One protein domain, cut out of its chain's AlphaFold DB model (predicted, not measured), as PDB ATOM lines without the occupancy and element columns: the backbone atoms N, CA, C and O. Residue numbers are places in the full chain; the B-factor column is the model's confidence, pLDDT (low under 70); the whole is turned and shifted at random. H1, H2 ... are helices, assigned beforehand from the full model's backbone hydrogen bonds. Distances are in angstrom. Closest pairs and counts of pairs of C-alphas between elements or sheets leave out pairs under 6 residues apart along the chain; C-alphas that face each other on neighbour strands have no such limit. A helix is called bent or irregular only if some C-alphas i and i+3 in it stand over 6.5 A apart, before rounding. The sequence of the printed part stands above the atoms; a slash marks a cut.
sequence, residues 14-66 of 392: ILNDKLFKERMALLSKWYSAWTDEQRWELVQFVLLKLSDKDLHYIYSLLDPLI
ATOM      1  N   ILE A  14     175.974-102.806 258.933       85.50
ATOM      2  CA  ILE A  14     176.271-101.912 257.800       85.50
ATOM      3  C   ILE A  14     175.875-102.557 256.466       85.50
ATOM      4  O   ILE A  14     175.285-101.902 255.608       85.50
ATOM      5  N   LEU A  15     176.206-103.835 256.269       83.50
ATOM      6  CA  LEU A  15     175.831-104.555 255.048       83.50
ATOM      7  C   LEU A  15     174.327-104.840 254.995       83.50
ATOM      8  O   LEU A  15     173.738-104.789 253.918       83.50
ATOM      9  N   ASN A  16     173.701-105.098 256.144       87.69
ATOM     10  CA  ASN A  16     172.257-105.277 256.245       87.69
ATOM     11  C   ASN A  16     171.507-104.001 255.855       87.69
ATOM     12  O   ASN A  16     170.636-104.047 254.995       87.69
ATOM     13  N   ASP A  17     171.918-102.855 256.401       88.31
ATOM     14  CA  ASP A  17     171.314-101.557 256.101       88.31
ATOM     15  C   ASP A  17     171.443-101.207 254.614       88.31
ATOM     16  O   ASP A  17     170.512-100.663 254.016       88.31
ATOM     17  N   LYS A  18     172.585-101.541 253.989       88.44
ATOM     18  CA  LYS A  18     172.775-101.396 252.536       88.44
ATOM     19  C   LYS A  18     171.798-102.278 251.753       88.44
ATOM     20  O   LYS A  18     171.069-101.766 250.910       88.44
ATOM     21  N   LEU A  19     171.715-103.566 252.085       89.75
ATOM     22  CA  LEU A  19     170.803-104.505 251.422       89.75
ATOM     23  C   LEU A  19     169.327-104.155 251.631       89.75
ATOM     24  O   LEU A  19     168.521-104.318 250.717       89.75
ATOM     25  N   PHE A  20     168.948-103.665 252.812       90.00
ATOM     26  CA  PHE A  20     167.592-103.196 253.080       90.00
ATOM     27  C   PHE A  20     167.227-102.026 252.163       90.00
ATOM     28  O   PHE A  20     166.157-102.038 251.558       90.00
ATOM     29  N   LYS A  21     168.132-101.052 252.001       89.81
ATOM     30  CA  LYS A  21     167.929 -99.918 251.087       89.81
ATOM     31  C   LYS A  21     167.788-100.372 249.635       89.81
ATOM     32  O   LYS A  21     166.880 -99.906 248.955       89.81
ATOM     33  N   GLU A  22     168.627-101.302 249.179       91.94
ATOM     34  CA  GLU A  22     168.532-101.874 247.827       91.94
ATOM     35  C   GLU A  22     167.192-102.590 247.605       91.94
ATOM     36  O   GLU A  22     166.509-102.349 246.610       91.94
ATOM     37  N   ARG A  23     166.757-103.414 248.567       92.38
ATOM     38  CA  ARG A  23     165.458-104.105 248.505       92.38
ATOM     39  C   ARG A  23     164.281-103.134 248.537       92.38
ATOM     40  O   ARG A  23     163.316-103.335 247.806       92.38
ATOM     41  N   MET A  24     164.363-102.074 249.338       91.31
ATOM     42  CA  MET A  24     163.332-101.037 249.394       91.31
ATOM     43  C   MET A  24     163.237-100.267 248.070       91.31
ATOM     44  O   MET A  24     162.137 -99.992 247.598       91.31
ATOM     45  N   ALA A  25     164.373 -99.974 247.429       91.06
ATOM     46  CA  ALA A  25     164.400 -99.342 246.111       91.06
ATOM     47  C   ALA A  25     163.771-100.240 245.031       91.06
ATOM     48  O   ALA A  25     162.986 -99.764 244.209       91.06
ATOM     49  N   LEU A  26     164.052-101.548 245.061       93.38
ATOM     50  CA  LEU A  26     163.407-102.517 244.168       93.38
ATOM     51  C   LEU A  26     161.893-102.589 244.396       93.38
ATOM     52  O   LEU A  26     161.132-102.524 243.432       93.38
ATOM     53  N   LEU A  27     161.454-102.658 245.657       93.62
ATOM     54  CA  LEU A  27     160.032-102.649 246.001       93.62
ATOM     55  C   LEU A  27     159.351-101.367 245.514       93.62
ATOM     56  O   LEU A  27     158.269-101.441 244.948       93.62
ATOM     57  N   SER A  28     159.989-100.206 245.681       91.94
ATOM     58  CA  SER A  28     159.470 -98.928 245.186       91.94
ATOM     59  C   SER A  28     159.294 -98.938 243.665       91.94
ATOM     60  O   SER A  28     158.234 -98.551 243.176       91.94
ATOM     61  N   LYS A  29     160.271 -99.468 242.915       93.12
ATOM     62  CA  LYS A  29     160.169 -99.618 241.454       93.12
ATOM     63  C   LYS A  29     159.002-100.523 241.049       93.12
ATOM     64  O   LYS A  29     158.280-100.199 240.108       93.12
ATOM     65  N   TRP A  30     158.804-101.642 241.748       95.12
ATOM     66  CA  TRP A  30     157.668-102.535 241.498       95.12
ATOM     67  C   TRP A  30     156.336-101.889 241.862       95.12
ATOM     68  O   TRP A  30     155.415-101.921 241.054       95.12
ATOM     69  N   TYR A  31     156.257-101.225 243.013       93.12
ATOM     70  CA  TYR A  31     155.066-100.510 243.459       93.12
ATOM     71  C   TYR A  31     154.612 -99.469 242.427       93.12
ATOM     72  O   TYR A  31     153.426 -99.383 242.109       93.12
ATOM     73  N   SER A  32     155.547 -98.720 241.834       92.12
ATOM     74  CA  SER A  32     155.244 -97.770 240.757       92.12
ATOM     75  C   SER A  32     154.739 -98.441 239.475       92.12
ATOM     76  O   SER A  32     153.922 -97.845 238.781       92.12
ATOM     77  N   ALA A  33     155.177 -99.665 239.174       93.94
ATOM     78  CA  ALA A  33     154.758-100.413 237.987       93.94
ATOM     79  C   ALA A  33     153.426-101.174 238.159       93.94
ATOM     80  O   ALA A  33     152.830-101.579 237.165       93.94
ATOM     81  N   TRP A  34     152.971-101.391 239.396       96.12
ATOM     82  CA  TRP A  34     151.734-102.115 239.706       96.12
ATOM     83  C   TRP A  34     150.466-101.280 239.513       96.12
ATOM     84  O   TRP A  34     150.493-100.051 239.622       96.12
ATOM     85  N   THR A  35     149.346-101.969 239.265       95.06
ATOM     86  CA  THR A  35     148.005-101.359 239.241       95.06
ATOM     87  C   THR A  35     147.542-100.994 240.652       95.06
ATOM     88  O   THR A  35     148.062-101.507 241.645       95.06
ATOM     89  N   ASP A  36     146.536-100.125 240.767       92.62
ATOM     90  CA  ASP A  36     146.026 -99.700 242.078       92.62
ATOM     91  C   ASP A  36     145.444-100.865 242.894       92.62
ATOM     92  O   ASP A  36     145.631-100.919 244.107       92.62
ATOM     93  N   GLU A  37     144.824-101.849 242.242       92.69
ATOM     94  CA  GLU A  37     144.327-103.073 242.889       92.69
ATOM     95  C   GLU A  37     145.470-103.886 243.514       92.69
ATOM     96  O   GLU A  37     145.397-104.271 244.678       92.69
ATOM     97  N   GLN A  38     146.567-104.078 242.771       93.06
ATOM     98  CA  GLN A  38     147.758-104.793 243.244       93.06
ATOM     99  C   GLN A  38     148.455-104.050 244.390       93.06
ATOM    100  O   GLN A  38     148.950-104.663 245.338       93.06
ATOM    101  N   ARG A  39     148.481-102.712 244.333       93.44
ATOM    102  CA  ARG A  39     148.991-101.881 245.432       93.44
ATOM    103  C   ARG A  39     148.146-102.055 246.688       93.44
ATOM    104  O   ARG A  39     148.709-102.212 247.771       93.44
ATOM    105  N   TRP A  40     146.819-102.071 246.556       90.19
ATOM    106  CA  TRP A  40     145.935-102.292 247.699       90.19
ATOM    107  C   TRP A  40     146.039-103.700 248.274       90.19
ATOM    108  O   TRP A  40     146.027-103.846 249.495       90.19
ATOM    109  N   GLU A  41     146.241-104.713 247.434       92.12
ATOM    110  CA  GLU A  41     146.496-106.080 247.888       92.12
ATOM    111  C   GLU A  41     147.788-106.172 248.717       92.12
ATOM    112  O   GLU A  41     147.786-106.763 249.800       92.12
ATOM    113  N   LEU A  42     148.872-105.509 248.285       92.50
ATOM    114  CA  LEU A  42     150.105-105.403 249.073       92.50
ATOM    115  C   LEU A  42     149.846-104.732 250.428       92.50
ATOM    116  O   LEU A  42     150.284-105.237 251.462       92.50
ATOM    117  N   VAL A  43     149.153-103.590 250.437       90.44
ATOM    118  CA  VAL A  43     148.862-102.846 251.671       90.44
ATOM    119  C   VAL A  43     148.049-103.708 252.634       90.44
ATOM    120  O   VAL A  43     148.415-103.823 253.802       90.44
ATOM    121  N   GLN A  44     146.998-104.371 252.150       89.31
ATOM    122  CA  GLN A  44     146.188-105.279 252.958       89.31
ATOM    123  C   GLN A  44     147.028-106.435 253.513       89.31
ATOM    124  O   GLN A  44     146.950-106.736 254.706       89.31
ATOM    125  N   PHE A  45     147.863-107.052 252.675       91.69
ATOM    126  CA  PHE A  45     148.760-108.125 253.090       91.69
ATOM    127  C   PHE A  45     149.715-107.677 254.202       91.69
ATOM    128  O   PHE A  45     149.877-108.394 255.190       91.69
ATOM    129  N   VAL A  46     150.319-106.491 254.077       90.56
ATOM    130  CA  VAL A  46     151.226-105.940 255.093       90.56
ATOM    131  C   VAL A  46     150.467-105.628 256.380       90.56
ATOM    132  O   VAL A  46     150.894-106.077 257.438       90.56
ATOM    133  N   LEU A  47     149.326-104.933 256.309       89.75
ATOM    134  CA  LEU A  47     148.529-104.565 257.488       89.75
ATOM    135  C   LEU A  47     148.103-105.787 258.313       89.75
ATOM    136  O   LEU A  47     148.176-105.750 259.538       89.75
ATOM    137  N   LEU A  48     147.738-106.893 257.657       89.50
ATOM    138  CA  LEU A  48     147.368-108.148 258.324       89.50
ATOM    139  C   LEU A  48     148.538-108.854 259.034       89.50
ATOM    140  O   LEU A  48     148.312-109.799 259.790       89.50
ATOM    141  N   LYS A  49     149.786-108.450 258.774       89.25
ATOM    142  CA  LYS A  49     150.997-109.029 259.381       89.25
ATOM    143  C   LYS A  49     151.588-108.172 260.498       89.25
ATOM    144  O   LYS A  49     152.522-108.626 261.158       89.25
ATOM    145  N   LEU A  50     151.084-106.958 260.694       90.38
ATOM    146  CA  LEU A  50     151.595-106.017 261.687       90.38
ATOM    147  C   LEU A  50     151.046-106.299 263.087       90.38
ATOM    148  O   LEU A  50     149.975-106.881 263.246       90.38
ATOM    149  N   SER A  51     151.790-105.873 264.112       89.81
ATOM    150  CA  SER A  51     151.319-105.905 265.498       89.81
ATOM    151  C   SER A  51     150.447-104.685 265.820       89.81
ATOM    152  O   SER A  51     150.561-103.650 265.161       89.81
ATOM    153  N   ASP A  52     149.634-104.747 266.880       84.31
ATOM    154  CA  ASP A  52     148.792-103.614 267.310       84.31
ATOM    155  C   ASP A  52     149.595-102.323 267.539       84.31
ATOM    156  O   ASP A  52     149.137-101.224 267.222       84.31
ATOM    157  N   LYS A  53     150.831-102.439 268.043       89.12
ATOM    158  CA  LYS A  53     151.727-101.289 268.243       89.12
ATOM    159  C   LYS A  53     152.119-100.643 266.915       89.12
ATOM    160  O   LYS A  53     152.133 -99.419 266.811       89.12
ATOM    161  N   ASP A  54     152.407-101.462 265.909       87.81
ATOM    162  CA  ASP A  54     152.776-100.992 264.575       87.81
ATOM    163  C   ASP A  54     151.567-100.388 263.852       87.81
ATOM    164  O   ASP A  54     151.708 -99.391 263.150       87.81
ATOM    165  N   LEU A  55     150.363-100.930 264.069       86.12
ATOM    166  CA  LEU A  55     149.117-100.355 263.553       86.12
ATOM    167  C   LEU A  55     148.838 -98.974 264.157       86.12
ATOM    168  O   LEU A  55     148.519 -98.037 263.423       86.12
ATOM    169  N   HIS A  56     149.022 -98.810 265.471       85.69
ATOM    170  CA  HIS A  56     148.941 -97.495 266.115       85.69
ATOM    171  C   HIS A  56     149.994 -96.520 265.579       85.69
ATOM    172  O   HIS A  56     149.699 -95.341 265.369       85.69
ATOM    173  N   TYR A  57     151.207 -97.004 265.313       86.25
ATOM    174  CA  TYR A  57     152.252 -96.194 264.703       86.25
ATOM    175  C   TYR A  57     151.881 -95.762 263.277       86.25
ATOM    176  O   TYR A  57     151.974 -94.577 262.960       86.25
ATOM    177  N   ILE A  58     151.366 -96.670 262.442       87.62
ATOM    178  CA  ILE A  58     150.853 -96.329 261.108       87.62
ATOM    179  C   ILE A  58     149.741 -95.289 261.204       87.62
ATOM    180  O   ILE A  58     149.776 -94.308 260.470       87.62
ATOM    181  N   TYR A  59     148.798 -95.444 262.133       83.94
ATOM    182  CA  TYR A  59     147.748 -94.450 262.346       83.94
ATOM    183  C   TYR A  59     148.330 -93.058 262.643       83.94
ATOM    184  O   TYR A  59     147.912 -92.076 262.035       83.94
ATOM    185  N   SER A  60     149.358 -92.978 263.495       85.62
ATOM    186  CA  SER A  60     150.041 -91.712 263.800       85.62
ATOM    187  C   SER A  60     150.777 -91.096 262.603       85.62
ATOM    188  O   SER A  60     150.879 -89.876 262.515       85.62
ATOM    189  N   LEU A  61     151.262 -91.921 261.668       83.38
ATOM    190  CA  LEU A  61     151.888 -91.461 260.424       83.38
ATOM    191  C   LEU A  61     150.855 -91.012 259.386       83.38
ATOM    192  O   LEU A  61     151.124 -90.098 258.612       83.38
ATOM    193  N   LEU A  62     149.687 -91.655 259.357       84.06
ATOM    194  CA  LEU A  62     148.610 -91.339 258.423       84.06
ATOM    195  C   LEU A  62     147.843 -90.076 258.821       84.06
ATOM    196  O   LEU A  62     147.430 -89.330 257.939       84.06
ATOM    197  N   ASP A  63     147.680 -89.813 260.118       78.88
ATOM    198  CA  ASP A  63     146.920 -88.666 260.625       78.88
ATOM    199  C   ASP A  63     147.352 -87.290 260.064       78.88
ATOM    200  O   ASP A  63     146.474 -86.500 259.712       78.88
ATOM    201  N   PRO A  64     148.657 -86.979 259.910       78.69
ATOM    202  CA  PRO A  64     149.093 -85.736 259.268       78.69
ATOM    203  C   PRO A  64     149.099 -85.792 257.730       78.69
ATOM    204  O   PRO A  64     149.084 -84.742 257.091       78.69
ATOM    205  N   LEU A  65     149.176 -86.987 257.131       74.25
ATOM    206  CA  LEU A  65     149.321 -87.176 255.679       74.25
ATOM    207  C   LEU A  65     147.991 -87.241 254.946       74.25
ATOM    208  O   LEU A  65     147.909 -86.878 253.777       74.25
ATOM    209  N   ILE A  66     146.959 -87.724 255.624       72.25
ATOM    210  CA  ILE A  66     145.589 -87.567 255.185       72.25
ATOM    211  C   ILE A  66     145.267 -86.124 255.550       72.25
ATOM    212  O   ILE A  66     145.155 -85.832 256.743       72.25
TER     213      ILE A  66
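What this domain is: This is residues 14 to 66 of the 392 residues of the protein "F-box domain-containing protein" of Amphimedon queenslandica (UniProt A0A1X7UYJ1). Three helices make an open zigzag with no packed core: the longest, H1, is an arm that sticks out with residues 14 to 29, H2 turns back from its far end to form a V with it, and H3 turns again at the other end of H2. The three legs meet only near the corners of the zigzag, and the space between H1 and H3 stays empty. The printed part has 53 residues with three named helices, in the order H1, H2, H3, and no named strand; its class is all helix. It is loose, with a radius of gyration of the C-alphas of 13.4 A, and its C-alphas span 31 by 30 by 22 A along the three main axes.

How they stand to each other: Start with H1, residues 14 to 33, and look near its end at Tyr 31. There H2, residues 36 to 47, comes close but not clearly touching: the closest C-alphas of the two are those of Tyr 31 and Arg 39, 6.5 A apart. H1 and H2 run opposite ways at a steep tilt of 37 degrees, only just past shallow, and their centres are 17.5 A apart. Move on to Leu 47, where H3, residues 52 to 65, is close to H2 but not clearly touching. The closest C-alphas of H2 and H3 are those of Leu 47 and Leu 55, 7.4 A apart. These two helices run opposite ways at a steep tilt of 43 degrees. H1 and H3 are apart. In the backbones of H1 and H2 every O i to N i+4 pair is within hydrogen-bond range; in H3 it is 8 of 10.

Where its parts are: Find C-alpha 14 at (176.271, -101.912, 257.800); from there H1 runs 29.3 A to C-alpha 33 at (154.758, -100.413, 237.987). H2 goes from Asp 36 to Leu 47, 16.4 A from first to last C-alpha. H3 begins at Asp 52 and runs 20.1 A to C-alpha 65 at (149.321, -87.176, 255.679). H3 is neither bent nor irregular, but only just: C-alphas 61 and 64 are 6.5 A apart.

The domain as a whole: The two C-alphas farthest apart are those of Ile 14 and Glu 37, at 35.3 A, and the C-alphas of Ile 14 and Ile 66, the first and last printed residues, are 34.0 A apart. The printed part has no cut. Both links are tight, with 2 residues between H1 and H2 and 4 between H2 and H3. Look also at residues 32 to 38, of which 36 to 38 belong to H2, and residues 59 to 66, of which 59 to 65 belong to H3: these stretches stand free. The mean pLDDT of the printed part is 88.9, and no printed residue is under 70.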